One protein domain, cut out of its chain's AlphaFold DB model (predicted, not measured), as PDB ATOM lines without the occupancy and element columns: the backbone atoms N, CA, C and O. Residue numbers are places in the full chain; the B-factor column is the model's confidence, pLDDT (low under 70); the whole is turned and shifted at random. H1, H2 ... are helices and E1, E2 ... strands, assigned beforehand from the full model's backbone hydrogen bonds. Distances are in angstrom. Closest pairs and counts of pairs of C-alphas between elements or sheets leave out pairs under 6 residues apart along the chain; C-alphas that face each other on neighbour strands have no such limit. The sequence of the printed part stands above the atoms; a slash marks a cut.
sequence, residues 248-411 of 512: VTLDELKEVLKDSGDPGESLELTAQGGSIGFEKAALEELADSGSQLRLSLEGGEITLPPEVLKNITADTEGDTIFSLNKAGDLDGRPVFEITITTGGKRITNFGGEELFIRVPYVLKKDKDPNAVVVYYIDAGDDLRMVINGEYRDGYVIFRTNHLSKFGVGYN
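What this domain is: This is residues 248 to 411 of the 512 residues of the protein "S-layer homology domain-containing protein" of Clostridiaceae bacterium (UniProt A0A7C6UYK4). This is a sandwich of two strongly twisted six-stranded sheets, face to face with their strands crossed, and three helices, H1, H2 and H3, are gathered at one end of it. The long hairpin of E5 and E6 runs lengthwise. The 164 printed residues hold, in chain order, H1 E1 E2 H2 E3 E4 H3 and then E5 to E12; the class is mixed, helices and strands. One sheet runs E1 E3 E4 E7 E11 E10, mixed; the other runs E2 E5 E6 E12 E8 E9, antiparallel throughout. The whole is compact, with a radius of gyration of the C-alphas of 16.3 A and spans of 49 by 35 by 26 A.

How they stand to each other: Start with H1, residues 250 to 257, which touches H2, residues 280 to 289; their closest C-alphas, of Leu 250 and Ala 282, are 4.1 A apart. H2 touches H3, residues 306 to 314, closest at the C-alphas of Ala 287 and Lys 310, 5.2 A, running opposite ways at a shallow tilt of 34 degrees, only just short of steep. Every O i to N i+4 pair is within hydrogen-bond range in H2 and H3, and 3 of 4 in H1. In the first sheet, E1, residues 266 to 270, is parallel to E3, residues 292 to 297 (N 267 to O 292, 2.9 A). E3 forms a hairpin with E4, residues 300 to 304 (N 295 to O 302, 2.8 A). E7, residues 355 to 360, is antiparallel to E4 (N 301 to O 358, 2.8 A) and to E11, residues 395 to 400 (N 357 to O 398, 2.8 A). E10, residues 390 to 392, and E11 are a hairpin (N 390 to O 397, 2.9 A). In the second, E2, residues 275 to 278, is antiparallel to E5, residues 320 to 329 (N 276 to O 322, 2.9 A). E5 and E6, residues 334 to 342, are a hairpin (N 323 to O 339, 2.8 A). E12, residues 405 to 410, is antiparallel to E6 (N 336 to O 406, 2.8 A) and to E8, residues 372 to 377 (N 407 to O 375, 2.8 A). E8 and E9, residues 383 to 386, are a hairpin (N 376 to O 384, 2.8 A). The sheets' strands stand at 46 degrees; H3 only grazes each sheet.

Where its parts are: Find C-alpha 250 at (173.466, 90.242, 143.166), where H1 begins. From C-alpha 320 at (170.324, 99.580, 150.815), E5 runs 27.5 A; E6 runs 26.6 A. E12 ends at C-alpha 410, (178.745, 132.390, 148.540).

The domain as a whole: The farthest C-alphas, of Asp 251 and Asp 366, are 50.1 A apart. The printed part has no cut; the links E6 to E7 and E7 to E8 are long. Mean pLDDT of the printed part is 79.7, with residues 255 to 274 among those under 70.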
ATOM      1  N   VAL A 248     169.399  97.179 142.335       76.06
ATOM      2  CA  VAL A 248     170.436  96.357 141.692       76.06
ATOM      3  C   VAL A 248     170.591  95.050 142.468       76.06
ATOM      4  O   VAL A 248     170.802  95.065 143.682       76.06
ATOM      5  N   THR A 249     170.475  93.925 141.776       79.94
ATOM      6  CA  THR A 249     170.539  92.579 142.363       79.94
ATOM      7  C   THR A 249     171.947  91.988 142.323       79.94
ATOM      8  O   THR A 249     172.826  92.461 141.597       79.94
ATOM      9  N   LEU A 250     172.174  90.932 143.108       76.31
ATOM     10  CA  LEU A 250     173.466  90.242 143.166       76.31
ATOM     11  C   LEU A 250     173.878  89.650 141.808       76.31
ATOM     12  O   LEU A 250     175.057  89.703 141.457       76.31
ATOM     13  N   ASP A 251     172.930  89.097 141.052       72.50
ATOM     14  CA  ASP A 251     173.214  88.488 139.749       72.50
ATOM     15  C   ASP A 251     173.528  89.561 138.689       72.50
ATOM     16  O   ASP A 251     174.502  89.419 137.951       72.50
ATOM     17  N   GLU A 252     172.788  90.680 138.678       67.69
ATOM     18  CA  GLU A 252     173.054  91.832 137.797       67.69
ATOM     19  C   GLU A 252     174.460  92.415 138.035       67.69
ATOM     20  O   GLU A 252     175.211  92.642 137.087       67.69
ATOM     21  N   LEU A 253     174.861  92.588 139.302       73.25
ATOM     22  CA  LEU A 253     176.210  93.039 139.663       73.25
ATOM     23  C   LEU A 253     177.295  92.016 139.278       73.25
ATOM     24  O   LEU A 253     178.390  92.397 138.852       73.25
ATOM     25  N   LYS A 254     177.018  90.716 139.427       71.25
ATOM     26  CA  LYS A 254     178.001  89.655 139.171       71.25
ATOM     27  C   LYS A 254     178.392  89.516 137.715       71.25
ATOM     28  O   LYS A 254     179.516  89.088 137.464       71.25
ATOM     29  N   GLU A 255     177.538  89.868 136.762       66.62
ATOM     30  CA  GLU A 255     177.964  89.914 135.358       66.62
ATOM     31  C   GLU A 255     178.948  91.068 135.096       66.62
ATOM     32  O   GLU A 255     179.912  90.881 134.356       66.62
ATOM     33  N   VAL A 256     178.800  92.210 135.781       60.06
ATOM     34  CA  VAL A 256     179.724  93.356 135.663       60.06
ATOM     35  C   VAL A 256     181.090  93.058 136.295       60.06
ATOM     36  O   VAL A 256     182.128  93.275 135.668       60.06
ATOM     37  N   LEU A 257     181.111  92.510 137.518       64.00
ATOM     38  CA  LEU A 257     182.355  92.246 138.264       64.00
ATOM     39  C   LEU A 257     183.233  91.131 137.663       64.00
ATOM     40  O   LEU A 257     184.402  91.011 138.023       64.00
ATOM     41  N   LYS A 258     182.711  90.317 136.733       64.31
ATOM     42  CA  LYS A 258     183.516  89.341 135.968       64.31
ATOM     43  C   LYS A 258     184.421  89.996 134.923       64.31
ATOM     44  O   LYS A 258     185.398  89.373 134.509       64.31
ATOM     45  N   ASP A 259     184.069  91.203 134.485       49.53
ATOM     46  CA  ASP A 259     184.688  91.905 133.359       49.53
ATOM     47  C   ASP A 259     185.506  93.143 133.782       49.53
ATOM     48  O   ASP A 259     186.310  93.633 132.985       49.53
ATOM     49  N   SER A 260     185.352  93.634 135.020       51.97
ATOM     50  CA  SER A 260     186.322  94.539 135.658       51.97
ATOM     51  C   SER A 260     187.631  93.786 135.907       51.97
ATOM     52  O   SER A 260     187.655  92.812 136.663       51.97
ATOM     53  N   GLY A 261     188.702  94.191 135.224       41.16
ATOM     54  CA  GLY A 261     189.883  93.347 135.019       41.16
ATOM     55  C   GLY A 261     190.857  93.273 136.197       41.16
ATOM     56  O   GLY A 261     191.664  92.343 136.237       41.16
ATOM     57  N   ASP A 262     190.789  94.223 137.133       47.53
ATOM     58  CA  ASP A 262     191.699  94.326 138.279       47.53
ATOM     59  C   ASP A 262     190.942  94.748 139.563       47.53
ATOM     60  O   ASP A 262     190.098  95.651 139.514       47.53
ATOM     61  N   PRO A 263     191.216  94.143 140.737       43.59
ATOM     62  CA  PRO A 263     190.628  94.579 142.004       43.59
ATOM     63  C   PRO A 263     191.074  96.000 142.382       43.59
ATOM     64  O   PRO A 263     192.267  96.263 142.540       43.59
ATOM     65  N   GLY A 264     190.110  96.904 142.581       43.94
ATOM     66  CA  GLY A 264     190.351  98.307 142.955       43.94
ATOM     67  C   GLY A 264     189.964  99.352 141.901       43.94
ATOM     68  O   GLY A 264     190.103 100.546 142.163       43.94
ATOM     69  N   GLU A 265     189.456  98.944 140.733       56.44
ATOM     70  CA  GLU A 265     188.852  99.871 139.763       56.44
ATOM     71  C   GLU A 265     187.551 100.519 140.292       56.44
ATOM     72  O   GLU A 265     186.912 100.027 141.231       56.44
ATOM     73  N   SER A 266     187.140 101.630 139.672       54.44
ATOM     74  CA  SER A 266     185.820 102.234 139.894       54.44
ATOM     75  C   SER A 266     184.723 101.426 139.203       54.44
ATOM     76  O   SER A 266     184.797 101.196 137.995       54.44
ATOM     77  N   LEU A 267     183.668 101.085 139.942       61.69
ATOM     78  CA  LEU A 267     182.373 100.738 139.365       61.69
ATOM     79  C   LEU A 267     181.535 102.016 139.265       61.69
ATOM     80  O   LEU A 267     181.203 102.615 140.290       61.69
ATOM     81  N   GLU A 268     181.193 102.436 138.047       56.47
ATOM     82  CA  GLU A 268     180.387 103.640 137.818       56.47
ATOM     83  C   GLU A 268     178.967 103.262 137.394       56.47
ATOM     84  O   GLU A 268     178.774 102.527 136.428       56.47
ATOM     85  N   LEU A 269     177.959 103.760 138.108       57.53
ATOM     86  CA  LEU A 269     176.546 103.482 137.850       57.53
ATOM     87  C   LEU A 269     175.798 104.800 137.650       57.53
ATOM     88  O   LEU A 269     175.891 105.689 138.495       57.53
ATOM     89  N   THR A 270     175.025 104.925 136.572       51.28
ATOM     90  CA  THR A 270     174.163 106.100 136.340       51.28
ATOM     91  C   THR A 270     172.696 105.720 136.450       51.28
ATOM     92  O   THR A 270     172.236 104.865 135.692       51.28
ATOM     93  N   ALA A 271     171.962 106.378 137.350       52.94
ATOM     94  CA  ALA A 271     170.510 106.276 137.467       52.94
ATOM     95  C   ALA A 271     169.833 107.606 137.105       52.94
ATOM     96  O   ALA A 271     170.358 108.680 137.393       52.94
ATOM     97  N   GLN A 272     168.654 107.531 136.479       47.62
ATOM     98  CA  GLN A 272     167.935 108.726 136.027       47.62
ATOM     99  C   GLN A 272     167.281 109.527 137.158       47.62
ATOM    100  O   GLN A 272     167.200 110.745 137.055       47.62
ATOM    101  N   GLY A 273     166.809 108.860 138.215       58.50
ATOM    102  CA  GLY A 273     166.247 109.524 139.393       58.50
ATOM    103  C   GLY A 273     167.300 109.775 140.471       58.50
ATOM    104  O   GLY A 273     168.343 109.118 140.513       58.50
ATOM    105  N   GLY A 274     167.010 110.680 141.403       66.62
ATOM    106  CA  GLY A 274     167.880 110.990 142.544       66.62
ATOM    107  C   GLY A 274     168.068 109.872 143.589       66.62
ATOM    108  O   GLY A 274     168.532 110.156 144.694       66.62
ATOM    109  N   SER A 275     167.707 108.613 143.296       78.94
ATOM    110  CA  SER A 275     167.882 107.443 144.176       78.94
ATOM    111  C   SER A 275     168.141 106.133 143.415       78.94
ATOM    112  O   SER A 275     167.586 105.915 142.341       78.94
ATOM    113  N   ILE A 276     168.918 105.227 144.016       78.75
ATOM    114  CA  ILE A 276     169.175 103.856 143.537       78.75
ATOM    115  C   ILE A 276     169.257 102.874 144.717       78.75
ATOM    116  O   ILE A 276     169.811 103.198 145.769       78.75
ATOM    117  N   GLY A 277     168.704 101.673 144.555       84.88
ATOM    118  CA  GLY A 277     168.755 100.591 145.538       84.88
ATOM    119  C   GLY A 277     169.759  99.489 145.185       84.88
ATOM    120  O   GLY A 277     170.108  99.305 144.024       84.88
ATOM    121  N   PHE A 278     170.158  98.705 146.182       89.06
ATOM    122  CA  PHE A 278     170.970  97.493 146.064       89.06
ATOM    123  C   PHE A 278     170.435  96.413 147.000       89.06
ATOM    124  O   PHE A 278     170.208  96.684 148.184       89.06
ATOM    125  N   GLU A 279     170.313  95.183 146.502       88.69
ATOM    126  CA  GLU A 279     170.153  94.011 147.362       88.69
ATOM    127  C   GLU A 279     171.318  93.936 148.355       88.69
ATOM    128  O   GLU A 279     172.467  94.186 147.976       88.69
ATOM    129  N   LYS A 280     171.059  93.533 149.609       88.69
ATOM    130  CA  LYS A 280     172.130  93.419 150.624       88.69
ATOM    131  C   LYS A 280     173.347  92.641 150.104       88.69
ATOM    132  O   LYS A 280     174.473  93.113 150.228       88.69
ATOM    133  N   ALA A 281     173.104  91.487 149.483       89.38
ATOM    134  CA  ALA A 281     174.165  90.609 149.003       89.38
ATOM    135  C   ALA A 281     174.956  91.207 147.821       89.38
ATOM    136  O   ALA A 281     176.141  90.917 147.681       89.38
ATOM    137  N   ALA A 282     174.336  92.064 146.998       87.00
ATOM    138  CA  ALA A 282     175.035  92.799 145.943       87.00
ATOM    139  C   ALA A 282     176.022  93.805 146.549       87.00
ATOM    140  O   ALA A 282     177.189  93.853 146.164       87.00
ATOM    141  N   LEU A 283     175.581  94.574 147.549       88.69
ATOM    142  CA  LEU A 283     176.453  95.539 148.214       88.69
ATOM    143  C   LEU A 283     177.574  94.850 149.016       88.69
ATOM    144  O   LEU A 283     178.686  95.371 149.063       88.69
ATOM    145  N   GLU A 284     177.314  93.671 149.594       90.19
ATOM    146  CA  GLU A 284     178.337  92.817 150.223       90.19
ATOM    147  C   GLU A 284     179.400  92.350 149.213       90.19
ATOM    148  O   GLU A 284     180.585  92.557 149.456       90.19
ATOM    149  N   GLU A 285     179.002  91.812 148.054       88.44
ATOM    150  CA  GLU A 285     179.941  91.383 147.001       88.44
ATOM    151  C   GLU A 285     180.814  92.548 146.489       88.44
ATOM    152  O   GLU A 285     182.006  92.371 146.242       88.44
ATOM    153  N   LEU A 286     180.245  93.754 146.374       85.12
ATOM    154  CA  LEU A 286     180.977  94.958 145.968       85.12
ATOM    155  C   LEU A 286     181.941  95.472 147.053       85.12
ATOM    156  O   LEU A 286     183.026  95.961 146.745       85.12
ATOM    157  N   ALA A 287     181.568  95.356 148.328       88.56
ATOM    158  CA  ALA A 287     182.447  95.695 149.446       88.56
ATOM    159  C   ALA A 287     183.638  94.718 149.549       88.56
ATOM    160  O   ALA A 287     184.762  95.139 149.853       88.56
ATOM    161  N   ASP A 288     183.405  93.435 149.250       87.25
ATOM    162  CA  ASP A 288     184.425  92.379 149.220       87.25
ATOM    163  C   ASP A 288     185.315  92.423 147.960       87.25
ATOM    164  O   ASP A 288     186.476  92.010 148.033       87.25
ATOM    165  N   SER A 289     184.844  92.968 146.825       82.88
ATOM    166  CA  SER A 289     185.675  93.140 145.615       82.88
ATOM    167  C   SER A 289     186.800  94.168 145.794       82.88
ATOM    168  O   SER A 289     187.784  94.149 145.051       82.88
ATOM    169  N   GLY A 290     186.662  95.076 146.767       81.06
ATOM    170  CA  GLY A 290     187.590  96.186 146.988       81.06
ATOM    171  C   GLY A 290     187.463  97.328 145.972       81.06
ATOM    172  O   GLY A 290     188.322  98.208 145.950       81.06
ATOM    173  N   SER A 291     186.419  97.327 145.139       77.56
ATOM    174  CA  SER A 291     186.118  98.398 144.178       77.56
ATOM    175  C   SER A 291     185.506  99.621 144.871       77.56
ATOM    176  O   SER A 291     184.774  99.488 145.851       77.56
ATOM    177  N   GLN A 292     185.759 100.822 144.346       75.44
ATOM    178  CA  GLN A 292     184.996 102.013 144.750       75.44
ATOM    179  C   GLN A 292     183.706 102.123 143.929       75.44
ATOM    180  O   GLN A 292     183.698 101.798 142.740       75.44
ATOM    181  N   LEU A 293     182.630 102.607 144.545       81.06
ATOM    182  CA  LEU A 293     181.329 102.780 143.896       81.06
ATOM    183  C   LEU A 293     181.083 104.257 143.593       81.06
ATOM    184  O   LEU A 293     181.009 105.054 144.525       81.06
ATOM    185  N   ARG A 294     180.908 104.627 142.323       72.69
ATOM    186  CA  ARG A 294     180.492 105.975 141.904       72.69
ATOM    187  C   ARG A 294     179.063 105.925 141.375       72.69
ATOM    188  O   ARG A 294     178.796 105.297 140.356       72.69
ATOM    189  N   LEU A 295     178.150 106.593 142.068       73.56
ATOM    190  CA  LEU A 295     176.747 106.742 141.696       73.56
ATOM    191  C   LEU A 295     176.545 108.116 141.064       73.56
ATOM    192  O   LEU A 295     176.735 109.118 141.746       73.56
ATOM    193  N   SER A 296     176.138 108.175 139.800       67.50
ATOM    194  CA  SER A 296     175.609 109.383 139.163       67.50
ATOM    195  C   SER A 296     174.086 109.357 139.276       67.50
ATOM    196  O   SER A 296     173.438 108.478 138.704       67.50
ATOM    197  N   LEU A 297     173.531 110.277 140.063       67.81
ATOM    198  CA  LEU A 297     172.103 110.417 140.358       67.81
ATOM    199  C   LEU A 297     171.639 111.821 139.945       67.81
ATOM    200  O   LEU A 297     172.455 112.726 139.804       67.81
ATOM    201  N   GLU A 298     170.332 112.035 139.805       63.31
ATOM    202  CA  GLU A 298     169.727 113.319 139.393       63.31
ATOM    203  C   GLU A 298     170.295 114.561 140.120       63.31
ATOM    204  O   GLU A 298     170.643 115.566 139.498       63.31
ATOM    205  N   GLY A 299     170.447 114.490 141.449       62.84
ATOM    206  CA  GLY A 299     170.956 115.593 142.268       62.84
ATOM    207  C   GLY A 299     172.481 115.713 142.344       62.84
ATOM    208  O   GLY A 299     172.962 116.611 143.031       62.84
ATOM    209  N   GLY A 300     173.250 114.821 141.712       66.19
ATOM    210  CA  GLY A 300     174.716 114.839 141.701       66.19
ATOM    211  C   GLY A 300     175.353 113.450 141.766       66.19
ATOM    212  O   GLY A 300     174.687 112.418 141.718       66.19
ATOM    213  N   GLU A 301     176.673 113.425 141.916       77.00
ATOM    214  CA  GLU A 301     177.455 112.204 142.089       77.00
ATOM    215  C   GLU A 301     177.794 111.933 143.563       77.00
ATOM    216  O   GLU A 301     178.177 112.850 144.300       77.00
ATOM    217  N   ILE A 302     177.736 110.657 143.956       84.56
ATOM    218  CA  ILE A 302     178.255 110.122 145.222       84.56
ATOM    219  C   ILE A 302     179.332 109.080 144.893       84.56
ATOM    220  O   ILE A 302     179.012 108.053 144.297       84.56
ATOM    221  N   THR A 303     180.578 109.277 145.327       84.62
ATOM    222  CA  THR A 303     181.603 108.218 145.317       84.62
ATOM    223  C   THR A 303     181.834 107.688 146.729       84.62
ATOM    224  O   THR A 303     182.104 108.452 147.661       84.62
ATOM    225  N   LEU A 304     181.743 106.368 146.875       90.25
ATOM    226  CA  LEU A 304     181.908 105.623 148.115       90.25
ATOM    227  C   LEU A 304     183.177 104.753 148.028       90.25
ATOM    228  O   LEU A 304     183.215 103.812 147.229       90.25
ATOM    229  N   PRO A 305     184.214 105.040 148.837       86.25
ATOM    230  CA  PRO A 305     185.383 104.173 148.973       86.25
ATOM    231  C   PRO A 305     185.032 102.761 149.484       86.25
ATOM    232  O   PRO A 305     184.032 102.601 150.191       86.25
ATOM    233  N   PRO A 306     185.880 101.743 149.234       86.19
ATOM    234  CA  PRO A 306     185.615 100.360 149.650       86.19
ATOM    235  C   PRO A 306     185.371 100.201 151.157       86.19
ATOM    236  O   PRO A 306     184.507  99.433 151.572       86.19
ATOM    237  N   GLU A 307     186.086 100.958 151.994       90.00
ATOM    238  CA  GLU A 307     185.902 100.908 153.450       90.00
ATOM    239  C   GLU A 307     184.560 101.522 153.893       90.00
ATOM    240  O   GLU A 307     183.927 101.006 154.814       90.00
ATOM    241  N   VAL A 308     184.049 102.543 153.191       92.56
ATOM    242  CA  VAL A 308     182.689 103.066 153.419       92.56
ATOM    243  C   VAL A 308     181.646 101.997 153.088       92.56
ATOM    244  O   VAL A 308     180.719 101.789 153.872       92.56
ATOM    245  N   LEU A 309     181.814 101.274 151.975       91.50
ATOM    246  CA  LEU A 309     180.910 100.186 151.580       91.50
ATOM    247  C   LEU A 309     180.882  99.063 152.628       91.50
ATOM    248  O   LEU A 309     179.800  98.658 153.048       91.50
ATOM    249  N   LYS A 310     182.049  98.631 153.128       91.19
ATOM    250  CA  LYS A 310     182.164  97.637 154.215       91.19
ATOM    251  C   LYS A 310     181.484  98.089 155.507       91.19
ATOM    252  O   LYS A 310     180.829  97.291 156.174       91.19
ATOM    253  N   ASN A 311     181.608  99.368 155.867       91.00
ATOM    254  CA  ASN A 311     180.951  99.908 157.057       91.00
ATOM    255  C   ASN A 311     179.416  99.959 156.901       91.00
ATOM    256  O   ASN A 311     178.702  99.701 157.867       91.00
ATOM    257  N   ILE A 312     178.900 100.199 155.687       90.62
ATOM    258  CA  ILE A 312     177.458 100.144 155.386       90.62
ATOM    259  C   ILE A 312     176.931  98.697 155.407       90.62
ATOM    260  O   ILE A 312     175.851  98.440 155.942       90.62
ATOM    261  N   THR A 313     177.665  97.720 154.869       88.00
ATOM    262  CA  THR A 313     177.206  96.315 154.839       88.00
ATOM    263  C   THR A 313     177.286  95.620 156.203       88.00
ATOM    264  O   THR A 313     176.477  94.725 156.477       88.00
ATOM    265  N   ALA A 314     178.198  96.052 157.080       83.44
ATOM    266  CA  ALA A 314     178.397  95.479 158.411       83.44
ATOM    267  C   ALA A 314     177.277  95.790 159.427       83.44
ATOM    268  O   ALA A 314     176.989  94.949 160.279       83.44
ATOM    269  N   ASP A 315     176.645  96.968 159.361       67.94
ATOM    270  CA  ASP A 315     175.738  97.479 160.414       67.94
ATOM    271  C   ASP A 315     174.238  97.201 160.137       67.94
ATOM    272  O   ASP A 315     173.348  97.851 160.691       67.94
ATOM    273  N   THR A 316     173.921  96.289 159.205       64.31
ATOM    274  CA  THR A 316     172.637  96.339 158.482       64.31
ATOM    275  C   THR A 316     171.911  95.010 158.225       64.31
ATOM    276  O   THR A 316     172.505  93.954 157.997       64.31
ATOM    277  N   GLU A 317     170.574  95.098 158.185       74.44
ATOM    278  CA  GLU A 317     169.636  94.045 157.770       74.44
ATOM    279  C   GLU A 317     168.784  94.560 156.596       74.44
ATOM    280  O   GLU A 317     168.146  95.605 156.723       74.44
ATOM    281  N   GLY A 318     168.718  93.814 155.488       84.00
ATOM    282  CA  GLY A 318     167.930  94.179 154.301       84.00
ATOM    283  C   GLY A 318     168.647  95.109 153.317       84.00
ATOM    284  O   GLY A 318     169.838  95.378 153.451       84.00
ATOM    285  N   ASP A 319     167.909  95.557 152.306       88.56
ATOM    286  CA  ASP A 319     168.446  96.227 151.115       88.56
ATOM    287  C   ASP A 319     168.794  97.698 151.370       88.56
ATOM    288  O   ASP A 319     168.180  98.347 152.227       88.56
ATOM    289  N   THR A 320     169.792  98.215 150.644       91.88
ATOM    290  CA  THR A 320     170.324  99.580 150.815       91.88
ATOM    291  C   THR A 320     169.874 100.492 149.683       91.88
ATOM    292  O   THR A 320     170.077 100.169 148.521       91.88
ATOM    293  N   ILE A 321     169.326 101.658 150.014       90.56
ATOM    294  CA  ILE A 321     169.000 102.737 149.079       90.56
ATOM    295  C   ILE A 321     169.961 103.901 149.314       90.56
ATOM    296  O   ILE A 321     170.105 104.365 150.446       90.56
ATOM    297  N   PHE A 322     170.576 104.379 148.238       91.94
ATOM    298  CA  PHE A 322     171.378 105.597 148.170       91.94
ATOM    299  C   PHE A 322     170.584 106.679 147.442       91.94
ATOM    300  O   PHE A 322     169.969 106.401 146.414       91.94
ATOM    301  N   SER A 323     170.636 107.913 147.937       89.06
ATOM    302  CA  SER A 323     169.914 109.045 147.366       89.06
ATOM    303  C   SER A 323     170.714 110.339 147.451       89.06
ATOM    304  O   SER A 323     171.285 110.659 148.497       89.06
ATOM    305  N   LEU A 324     170.663 111.123 146.380       84.06
ATOM    306  CA  LEU A 324     171.125 112.504 146.309       84.06
ATOM    307  C   LEU A 324     170.126 113.262 145.430       84.06
ATOM    308  O   LEU A 324     170.121 113.127 144.208       84.06
ATOM    309  N   ASN A 325     169.252 114.030 146.083       79.50
ATOM    310  CA  ASN A 325     168.152 114.763 145.450       79.50
ATOM    311  C   ASN A 325     168.329 116.268 145.671       79.50
ATOM    312  O   ASN A 325     168.834 116.682 146.720       79.50
ATOM    313  N   LYS A 326     167.833 117.106 144.754       77.06
ATOM    314  CA  LYS A 326     167.665 118.536 145.041       77.06
ATOM    315  C   LYS A 326     166.511 118.717 146.035       77.06
ATOM    316  O   LYS A 326     165.380 118.337 145.763       77.06
ATOM    317  N   ALA A 327     166.808 119.303 147.190       77.81
ATOM    318  CA  ALA A 327     165.887 119.488 148.312       77.81
ATOM    319  C   ALA A 327     165.400 120.944 148.482       77.81
ATOM    320  O   ALA A 327     164.675 121.231 149.433       77.81
ATOM    321  N   GLY A 328     165.821 121.864 147.604       75.88
ATOM    322  CA  GLY A 328     165.359 123.255 147.562       75.88
ATOM    323  C   GLY A 328     166.390 124.227 146.978       75.88
ATOM    324  O   GLY A 328     167.347 123.821 146.315       75.88
ATOM    325  N   ASP A 329     166.209 125.518 147.264       76.12
ATOM    326  CA  ASP A 329     167.125 126.614 146.922       76.12
ATOM    327  C   ASP A 329     167.222 127.626 148.078       76.12
ATOM    328  O   ASP A 329     166.235 127.911 148.756       76.12
ATOM    329  N   LEU A 330     168.406 128.216 148.270       68.19
ATOM    330  CA  LEU A 330     168.701 129.235 149.281       68.19
ATOM    331  C   LEU A 330     169.390 130.451 148.634       68.19
ATOM    332  O   LEU A 330     170.580 130.419 148.313       68.19
ATOM    333  N   ASP A 331     168.632 131.534 148.447       70.06
ATOM    334  CA  ASP A 331     168.967 132.722 147.631       70.06
ATOM    335  C   ASP A 331     169.304 132.405 146.153       70.06
ATOM    336  O   ASP A 331     170.190 133.019 145.551       70.06
ATOM    337  N   GLY A 332     168.622 131.422 145.550       63.56
ATOM    338  CA  GLY A 332     168.891 131.004 144.167       63.56
ATOM    339  C   GLY A 332     170.276 130.368 143.996       63.56
ATOM    340  O   GLY A 332     170.995 130.673 143.034       63.56
ATOM    341  N   ARG A 333     170.650 129.547 144.985       74.44
ATOM    342  CA  ARG A 333     171.735 128.559 144.981       74.44
ATOM    343  C   ARG A 333     171.131 127.257 145.530       74.44
ATOM    344  O   ARG A 333     170.415 127.336 146.532       74.44
ATOM    345  N   PRO A 334     171.415 126.091 144.942       72.94
ATOM    346  CA  PRO A 334     170.684 124.878 145.271       72.94
ATOM    347  C   PRO A 334     171.051 124.296 146.642       72.94
ATOM    348  O   PRO A 334     172.174 124.443 147.141       72.94
ATOM    349  N   VAL A 335     170.073 123.610 147.228       84.00
ATOM    350  CA  VAL A 335     170.198 122.768 148.421       84.00
ATOM    351  C   VAL A 335     169.890 121.333 148.011       84.00
ATOM    352  O   VAL A 335     168.905 121.085 147.319       84.00
ATOM    353  N   PHE A 336     170.705 120.386 148.459       85.38
ATOM    354  CA  PHE A 336     170.589 118.963 148.149       85.38
ATOM    355  C   PHE A 336     170.480 118.153 149.437       85.38
ATOM    356  O   PHE A 336     171.102 118.509 150.437       85.38
ATOM    357  N   GLU A 337     169.715 117.064 149.439       90.19
ATOM    358  CA  GLU A 337     169.707 116.108 150.549       90.19
ATOM    359  C   GLU A 337     170.381 114.803 150.138       90.19
ATOM    360  O   GLU A 337     170.006 114.193 149.135       90.19
ATOM    361  N   ILE A 338     171.344 114.368 150.955       92.06
ATOM    362  CA  ILE A 338     171.963 113.048 150.839       92.06
ATOM    363  C   ILE A 338     171.296 112.117 151.848       92.06
ATOM    364  O   ILE A 338     171.216 112.430 153.043       92.06
ATOM    365  N   THR A 339     170.842 110.957 151.381       92.62
ATOM    366  CA  THR A 339     170.338 109.882 152.242       92.62
ATOM    367  C   THR A 339     170.956 108.553 151.829       92.62
ATOM    368  O   THR A 339     171.143 108.282 150.649       92.62
ATOM    369  N   ILE A 340     171.276 107.721 152.812       93.44
ATOM    370  CA  ILE A 340     171.618 106.316 152.629       93.44
ATOM    371  C   ILE A 340     170.817 105.593 153.700       93.44
ATOM    372  O   ILE A 340     170.895 105.954 154.880       93.44
ATOM    373  N   THR A 341     169.994 104.632 153.299       90.69
ATOM    374  CA  THR A 341     169.140 103.876 154.217       90.69
ATOM    375  C   THR A 341     169.243 102.393 153.923       90.69
ATOM    376  O   THR A 341     169.198 102.008 152.762       90.69
ATOM    377  N   THR A 342     169.332 101.555 154.953       88.62
ATOM    378  CA  THR A 342     169.339 100.097 154.789       88.62
ATOM    379  C   THR A 342     168.268  99.473 155.670       88.62
ATOM    380  O   THR A 342     168.111  99.852 156.836       88.62
ATOM    381  N   GLY A 343     167.446  98.588 155.099       81.75
ATOM    382  CA  GLY A 343     166.258  98.060 155.783       81.75
ATOM    383  C   GLY A 343     165.278  99.154 156.235       81.75
ATOM    384  O   GLY A 343     164.608  99.005 157.258       81.75
ATOM    385  N   GLY A 344     165.252 100.293 155.531       81.06
ATOM    386  CA  GLY A 344     164.458 101.478 155.881       81.06
ATOM    387  C   GLY A 344     165.004 102.331 157.038       81.06
ATOM    388  O   GLY A 344     164.313 103.246 157.487       81.06
ATOM    389  N   LYS A 345     166.218 102.071 157.544       87.62
ATOM    390  CA  LYS A 345     166.883 102.882 158.585       87.62
ATOM    391  C   LYS A 345     168.003 103.721 157.970       87.62
ATOM    392  O   LYS A 345     168.834 103.177 157.253       87.62
ATOM    393  N   ARG A 346     168.062 105.024 158.268       89.56
ATOM    394  CA  ARG A 346     169.149 105.917 157.819       89.56
ATOM    395  C   ARG A 346     170.484 105.513 158.454       89.56
ATOM    396  O   ARG A 346     170.550 105.360 159.671       89.56
ATOM    397  N   ILE A 347     171.527 105.383 157.637       89.50
ATOM    398  CA  ILE A 347     172.902 105.148 158.091       89.50
ATOM    399  C   ILE A 347     173.462 106.436 158.706       89.50
ATOM    400  O   ILE A 347     173.249 107.531 158.186       89.50
ATOM    401  N   THR A 348     174.174 106.314 159.826       86.06
ATOM    402  CA  THR A 348     174.742 107.453 160.576       86.06
ATOM    403  C   THR A 348     176.235 107.300 160.880       86.06
ATOM    404  O   THR A 348     176.803 108.144 161.569       86.06
ATOM    405  N   ASN A 349     176.875 106.241 160.380       84.44
ATOM    406  CA  ASN A 349     178.272 105.915 160.637       84.44
ATOM    407  C   ASN A 349     178.915 105.298 159.386       84.44
ATOM    408  O   ASN A 349     178.384 104.341 158.832       84.44
ATOM    409  N   PHE A 350     180.079 105.814 158.988       90.75
ATOM    410  CA  PHE A 350     180.897 105.284 157.887       90.75
ATOM    411  C   PHE A 350     182.297 104.847 158.357       90.75
ATOM    412  O   PHE A 350     183.223 104.749 157.559       90.75
ATOM    413  N   GLY A 351     182.472 104.609 159.662       86.75
ATOM    414  CA  GLY A 351     183.737 104.185 160.280       86.75
ATOM    415  C   GLY A 351     184.782 105.293 160.446       86.75
ATOM    416  O   GLY A 351     185.912 105.006 160.823       86.75
ATOM    417  N   GLY A 352     184.403 106.548 160.187       85.81
ATOM    418  CA  GLY A 352     185.295 107.713 160.135       85.81
ATOM    419  C   GLY A 352     185.680 108.131 158.711       85.81
ATOM    420  O   GLY A 352     186.086 109.273 158.515       85.81
ATOM    421  N   GLU A 353     185.483 107.244 157.733       90.31
ATOM    422  CA  GLU A 353     185.769 107.468 156.313       90.31
ATOM    423  C   GLU A 353     184.788 108.458 155.656       90.31
ATOM    424  O   GLU A 353     183.657 108.647 156.114       90.31
ATOM    425  N   GLU A 354     185.214 109.081 154.553       89.19
ATOM    426  CA  GLU A 354     184.435 110.090 153.826       89.19
ATOM    427  C   GLU A 354     183.806 109.564 152.523       89.19
ATOM    428  O   GLU A 354     184.441 108.893 151.709       89.19
ATOM    429  N   LEU A 355     182.564 109.983 152.282       91.62
ATOM    430  CA  LEU A 355     181.918 110.034 150.972       91.62
ATOM    431  C   LEU A 355     182.472 111.230 150.184       91.62
ATOM    432  O   LEU A 355     182.639 112.313 150.751       91.62
ATOM    433  N   PHE A 356     182.679 111.081 148.878       86.12
ATOM    434  CA  PHE A 356     183.026 112.188 147.977       86.12
ATOM    435  C   PHE A 356     181.777 112.588 147.195       86.12
ATOM    436  O   PHE A 356     181.156 111.739 146.560       86.12
ATOM    437  N   ILE A 357     181.408 113.865 147.229       89.38
ATOM    438  CA  ILE A 357     180.180 114.379 146.616       89.38
ATOM    439  C   ILE A 357     180.545 115.418 145.551       89.38
ATOM    440  O   ILE A 357     181.320 116.338 145.824       89.38
ATOM    441  N   ARG A 358     179.984 115.289 144.344       80.06
ATOM    442  CA  ARG A 358     180.212 116.206 143.209       80.06
ATOM    443  C   ARG A 358     178.875 116.587 142.581       80.06
ATOM    444  O   ARG A 358     178.206 115.749 141.993       80.06
ATOM    445  N   VAL A 359     178.491 117.856 142.680       77.06
ATOM    446  CA  VAL A 359     177.158 118.332 142.281       77.06
ATOM    447  C   VAL A 359     177.265 119.427 141.215       77.06
ATOM    448  O   VAL A 359     178.038 120.362 141.431       77.06
ATOM    449  N   PRO A 360     176.528 119.361 140.088       65.06
ATOM    450  CA  PRO A 360     176.505 120.435 139.095       65.06
ATOM    451  C   PRO A 360     176.123 121.790 139.707       65.06
ATOM    452  O   PRO A 360     175.223 121.887 140.544       65.06
ATOM    453  N   TYR A 361     176.818 122.853 139.302       71.31
ATOM    454  CA  TYR A 361     176.561 124.207 139.784       71.31
ATOM    455  C   TYR A 361     177.004 125.271 138.774       71.31
ATOM    456  O   TYR A 361     178.194 125.474 138.530       71.31
ATOM    457  N   VAL A 362     176.045 126.036 138.247       69.06
ATOM    458  CA  VAL A 362     176.329 127.153 137.336       69.06
ATOM    459  C   VAL A 362     176.827 128.376 138.114       69.06
ATOM    460  O   VAL A 362     176.061 129.106 138.752       69.06
ATOM    461  N   LEU A 363     178.133 128.643 138.028       71.31
ATOM    462  CA  LEU A 363     178.731 129.858 138.579       71.31
ATOM    463  C   LEU A 363     178.335 131.090 137.747       71.31
ATOM    464  O   LEU A 363     178.763 131.262 136.607       71.31
ATOM    465  N   LYS A 364     177.543 131.986 138.346       76.81
ATOM    466  CA  LYS A 364     177.127 133.264 137.736       76.81
ATOM    467  C   LYS A 364     178.358 134.134 137.405       76.81
ATOM    468  O   LYS A 364     179.275 134.245 138.215       76.81
ATOM    469  N   LYS A 365     178.359 134.777 136.231       71.69
ATOM    470  CA  LYS A 365     179.516 135.439 135.574       71.69
ATOM    471  C   LYS A 365     180.250 136.499 136.409       71.69
ATOM    472  O   LYS A 365     181.415 136.782 136.148       71.69
ATOM    473  N   ASP A 366     179.579 137.101 137.390       80.62
ATOM    474  CA  ASP A 366     180.135 138.128 138.282       80.62
ATOM    475  C   ASP A 366     180.693 137.568 139.609       80.62
ATOM    476  O   ASP A 366     181.126 138.336 140.475       80.62
ATOM    477  N   LYS A 367     180.659 136.244 139.804       82.75
ATOM    478  CA  LYS A 367     181.036 135.577 141.054       82.75
ATOM    479  C   LYS A 367     182.448 135.005 140.997       82.75
ATOM    480  O   LYS A 367     182.894 134.452 140.000       82.75
ATOM    481  N   ASP A 368     183.141 135.125 142.122       88.06
ATOM    482  CA  ASP A 368     184.470 134.555 142.330       88.06
ATOM    483  C   ASP A 368     184.347 133.058 142.677       88.06
ATOM    484  O   ASP A 368     183.689 132.748 143.674       88.06
ATOM    485  N   PRO A 369     184.959 132.127 141.918       84.81
ATOM    486  CA  PRO A 369     184.880 130.695 142.216       84.81
ATOM    487  C   PRO A 369     185.421 130.361 143.614       84.81
ATOM    488  O   PRO A 369     184.852 129.528 144.314       84.81
ATOM    489  N   ASN A 370     186.454 131.075 144.074       91.12
ATOM    490  CA  ASN A 370     187.074 130.861 145.386       91.12
ATOM    491  C   ASN A 370     186.117 131.172 146.548       91.12
ATOM    492  O   ASN A 370     186.280 130.657 147.654       91.12
ATOM    493  N   ALA A 371     185.120 132.022 146.292       94.50
ATOM    494  CA  ALA A 371     184.125 132.456 147.260       94.50
ATOM    495  C   ALA A 371     182.884 131.552 147.326       94.50
ATOM    496  O   ALA A 371     182.040 131.768 148.200       94.50
ATOM    497  N   VAL A 372     182.759 130.560 146.435       90.31
ATOM    498  CA  VAL A 372     181.778 129.478 146.585       90.31
ATOM    499  C   VAL A 372     182.211 128.594 147.751       90.31
ATOM    500  O   VAL A 372     183.391 128.269 147.889       90.31
ATOM    501  N   VAL A 373     181.256 128.233 148.602       94.81
ATOM    502  CA  VAL A 373     181.444 127.408 149.806       94.81
ATOM    503  C   VAL A 373     180.263 126.452 149.954       94.81
ATOM    504  O   VAL A 373     179.208 126.687 149.366       94.81
ATOM    505  N   VAL A 374     180.409 125.399 150.755       94.62
ATOM    506  CA  VAL A 374     179.318 124.465 151.074       94.62
ATOM    507  C   VAL A 374     178.960 124.591 152.548       94.62
ATOM    508  O   VAL A 374     179.844 124.677 153.400       94.62
ATOM    509  N   TYR A 375     177.666 124.582 152.845       93.12
ATOM    510  CA  TYR A 375     177.133 124.481 154.201       93.12
ATOM    511  C   TYR A 375     176.343 123.184 154.371       93.12
ATOM    512  O   TYR A 375     175.808 122.664 153.395       93.12
ATOM    513  N   TYR A 376     176.222 122.700 155.602       93.00
ATOM    514  CA  TYR A 376     175.253 121.685 156.008       93.00
ATOM    515  C   TYR A 376     174.443 122.169 157.214       93.00
ATOM    516  O   TYR A 376     174.868 123.085 157.921       93.00
ATOM    517  N   ILE A 377     173.278 121.564 157.440       84.81
ATOM    518  CA  ILE A 377     172.474 121.776 158.654       84.81
ATOM    519  C   ILE A 377     172.859 120.699 159.675       84.81
ATOM    520  O   ILE A 377     172.851 119.510 159.337       84.81
ATOM    521  N   ASP A 378     173.232 121.081 160.895       82.88
ATOM    522  CA  ASP A 378     173.547 120.126 161.965       82.88
ATOM    523  C   ASP A 378     172.308 119.695 162.778       82.88
ATOM    524  O   ASP A 378     171.178 120.100 162.510       82.88
ATOM    525  N   ALA A 379     172.507 118.833 163.780       76.25
ATOM    526  CA  ALA A 379     171.421 118.291 164.604       76.25
ATOM    527  C   ALA A 379     170.761 119.309 165.568       76.25
ATOM    528  O   ALA A 379     169.833 118.940 166.289       76.25
ATOM    529  N   GLY A 380     171.243 120.555 165.615       77.19
ATOM    530  CA  GLY A 380     170.650 121.689 166.328       77.19
ATOM    531  C   GLY A 380     170.005 122.732 165.407       77.19
ATOM    532  O   GLY A 380     169.704 123.824 165.881       77.19
ATOM    533  N   ASP A 381     169.814 122.408 164.121       78.06
ATOM    534  CA  ASP A 381     169.391 123.313 163.037       78.06
ATOM    535  C   ASP A 381     170.400 124.448 162.711       78.06
ATOM    536  O   ASP A 381     170.079 125.374 161.961       78.06
ATOM    537  N   ASP A 382     171.643 124.375 163.210       82.75
ATOM    538  CA  ASP A 382     172.699 125.357 162.916       82.75
ATOM    539  C   ASP A 382     173.342 125.107 161.537       82.75
ATOM    540  O   ASP A 382     173.642 123.973 161.151       82.75
ATOM    541  N   LEU A 383     173.649 126.189 160.808       87.06
ATOM    542  CA  LEU A 383     174.412 126.125 159.555       87.06
ATOM    543  C   LEU A 383     175.920 126.013 159.827       87.06
ATOM    544  O   LEU A 383     176.573 126.979 160.234       87.06
ATOM    545  N   ARG A 384     176.492 124.849 159.524       90.00
ATOM    546  CA  ARG A 384     177.931 124.557 159.608       90.00
ATOM    547  C   ARG A 384     178.561 124.573 158.220       90.00
ATOM    548  O   ARG A 384     177.912 124.232 157.239       90.00
ATOM    549  N   MET A 385     179.827 124.965 158.113       92.31
ATOM    550  CA  MET A 385     180.537 124.996 156.830       92.31
ATOM    551  C   MET A 385     181.306 123.694 156.587       92.31
ATOM    552  O   MET A 385     182.027 123.227 157.465       92.31
ATOM    553  N   VAL A 386     181.220 123.154 155.370       93.19
ATOM    554  CA  VAL A 386     182.092 122.071 154.905       93.19
ATOM    555  C   VAL A 386     183.381 122.694 154.367       93.19
ATOM    556  O   VAL A 386     183.428 123.197 153.245       93.19
ATOM    557  N   ILE A 387     184.434 122.700 155.189       90.62
ATOM    558  CA  ILE A 387     185.693 123.412 154.900       90.62
ATOM    559  C   ILE A 387     186.403 122.873 153.647       90.62
ATOM    560  O   ILE A 387     187.000 123.644 152.895       90.62
ATOM    561  N   ASN A 388     186.303 121.564 153.396       87.38
ATOM    562  CA  ASN A 388     186.881 120.908 152.220       87.38
ATOM    563  C   ASN A 388     186.092 121.158 150.912       87.38
ATOM    564  O   ASN A 388     186.524 120.687 149.862       87.38
ATOM    565  N   GLY A 389     184.962 121.875 150.968       90.25
ATOM    566  CA  GLY A 389     184.116 122.144 149.810       90.25
ATOM    567  C   GLY A 389     184.683 123.236 148.903       90.25
ATOM    568  O   GLY A 389     184.995 124.337 149.365       90.25
ATOM    569  N   GLU A 390     184.763 122.963 147.604       85.88
ATOM    570  CA  GLU A 390     185.253 123.868 146.559       85.88
ATOM    571  C   GLU A 390     184.307 123.931 145.351       85.88
ATOM    572  O   GLU A 390     183.438 123.079 145.174       85.88
ATOM    573  N   TYR A 391     184.483 124.950 144.504       82.00
ATOM    574  CA  TYR A 391     183.926 124.961 143.152       82.00
ATOM    575  C   TYR A 391     185.033 124.648 142.147       82.00
ATOM    576  O   TYR A 391     186.073 125.312 142.156       82.00
ATOM    577  N   ARG A 392     184.787 123.690 141.252       72.31
ATOM    578  CA  ARG A 392     185.712 123.302 140.188       72.31
ATOM    579  C   ARG A 392     184.945 122.825 138.956       72.31
ATOM    580  O   ARG A 392     184.022 122.026 139.070       72.31
ATOM    581  N   ASP A 393     185.333 123.325 137.787       60.78
ATOM    582  CA  ASP A 393     184.952 122.795 136.467       60.78
ATOM    583  C   ASP A 393     183.435 122.618 136.215       60.78
ATOM    584  O   ASP A 393     183.018 121.678 135.548       60.78
ATOM    585  N   GLY A 394     182.600 123.516 136.757       59.50
ATOM    586  CA  GLY A 394     181.130 123.454 136.644       59.50
ATOM    587  C   GLY A 394     180.424 122.718 137.788       59.50
ATOM    588  O   GLY A 394     179.205 122.565 137.757       59.50
ATOM    589  N   TYR A 395     181.164 122.288 138.813       74.12
ATOM    590  CA  TYR A 395     180.651 121.521 139.945       74.12
ATOM    591  C   TYR A 395     181.034 122.158 141.277       74.12
ATOM    592  O   TYR A 395     182.084 122.788 141.419       74.12
ATOM    593  N   VAL A 396     180.206 121.924 142.285       80.94
ATOM    594  CA  VAL A 396     180.586 122.026 143.692       80.94
ATOM    595  C   VAL A 396     180.987 120.635 144.174       80.94
ATOM    596  O   VAL A 396     180.224 119.680 144.034       80.94
ATOM    597  N   ILE A 397     182.198 120.519 144.714       83.94
ATOM    598  CA  ILE A 397     182.806 119.255 145.133       83.94
ATOM    599  C   ILE A 397     183.149 119.354 146.617       83.94
ATOM    600  O   ILE A 397     183.739 120.345 147.044       83.94
ATOM    601  N   PHE A 398     182.789 118.346 147.406       91.56
ATOM    602  CA  PHE A 398     183.116 118.266 148.831       91.56
ATOM    603  C   PHE A 398     183.241 116.812 149.299       91.56
ATOM    604  O   PHE A 398     182.898 115.878 148.572       91.56
ATOM    605  N   ARG A 399     183.746 116.605 150.516       91.75
ATOM    606  CA  ARG A 399     183.818 115.295 151.177       91.75
ATOM    607  C   ARG A 399     183.102 115.340 152.521       91.75
ATOM    608  O   ARG A 399     183.091 116.385 153.176       91.75
ATOM    609  N   THR A 400     182.463 114.244 152.918       92.38
ATOM    610  CA  THR A 400     181.679 114.200 154.158       92.38
ATOM    611  C   THR A 400     181.553 112.793 154.737       92.38
ATOM    612  O   THR A 400     181.344 111.828 154.012       92.38
ATOM    613  N   ASN A 401     181.632 112.678 156.062       91.19
ATOM    614  CA  ASN A 401     181.430 111.438 156.818       91.19
ATOM    615  C   ASN A 401     180.068 111.398 157.547       91.19
ATOM    616  O   ASN A 401     179.874 110.614 158.475       91.19
ATOM    617  N   HIS A 402     179.110 112.234 157.129       91.44
ATOM    618  CA  HIS A 402     177.749 112.266 157.670       91.44
ATOM    619  C   HIS A 402     176.708 112.614 156.596       91.44
ATOM    620  O   HIS A 402     177.029 113.197 155.561       91.44
ATOM    621  N   LEU A 403     175.436 112.309 156.861       92.38
ATOM    622  CA  LEU A 403     174.332 112.566 155.932       92.38
ATOM    623  C   LEU A 403     173.439 113.707 156.420       92.38
ATOM    624  O   LEU A 403     172.720 113.538 157.407       92.38
ATOM    625  N   SER A 404     173.382 114.812 155.679       92.75
ATOM    626  CA  SER A 404     172.488 115.947 155.956       92.75
ATOM    627  C   SER A 404     171.955 116.587 154.660       92.75
ATOM    628  O   SER A 404     172.175 116.075 153.557       92.75
ATOM    629  N   LYS A 405     171.248 117.712 154.800       91.94
ATOM    630  CA  LYS A 405     171.015 118.687 153.734       91.94
ATOM    631  C   LYS A 405     172.246 119.577 153.587       91.94
ATOM    632  O   LYS A 405     172.701 120.162 154.570       91.94
ATOM    633  N   PHE A 406     172.751 119.695 152.362       93.06
ATOM    634  CA  PHE A 406     173.910 120.503 151.994       93.06
ATOM    635  C   PHE A 406     173.481 121.636 151.055       93.06
ATOM    636  O   PHE A 406     172.829 121.392 150.043       93.06
ATOM    637  N   GLY A 407     173.835 122.877 151.382       90.69
ATOM    638  CA  GLY A 407     173.499 124.068 150.601       90.69
ATOM    639  C   GLY A 407     174.733 124.732 150.004       90.69
ATOM    640  O   GLY A 407     175.729 124.942 150.703       90.69
ATOM    641  N   VAL A 408     174.664 125.114 148.726       87.12
ATOM    642  CA  VAL A 408     175.724 125.912 148.095       87.12
ATOM    643  C   VAL A 408     175.619 127.366 148.560       87.12
ATOM    644  O   VAL A 408     174.582 128.015 148.430       87.12
ATOM    645  N   GLY A 409     176.712 127.896 149.099       90.12
ATOM    646  CA  GLY A 409     176.829 129.257 149.612       90.12
ATOM    647  C   GLY A 409     177.801 130.128 148.814       90.12
ATOM    648  O   GLY A 409     178.546 129.661 147.954       90.12
ATOM    649  N   TYR A 410     177.807 131.427 149.123       91.88
ATOM    650  CA  TYR A 410     178.745 132.390 148.540       91.88
ATOM    651  C   TYR A 410     179.173 133.425 149.587       91.88
ATOM    652  O   TYR A 410     178.337 134.180 150.080       91.88
ATOM    653  N   ASN A 411     180.466 133.466 149.920       92.69
ATOM    654  CA  ASN A 411     181.014 134.254 151.031       92.69
ATOM    655  C   ASN A 411     182.297 135.009 150.628       92.69
ATOM    656  O   ASN A 411     183.345 134.852 151.254       92.69
TER     657      ASN A 411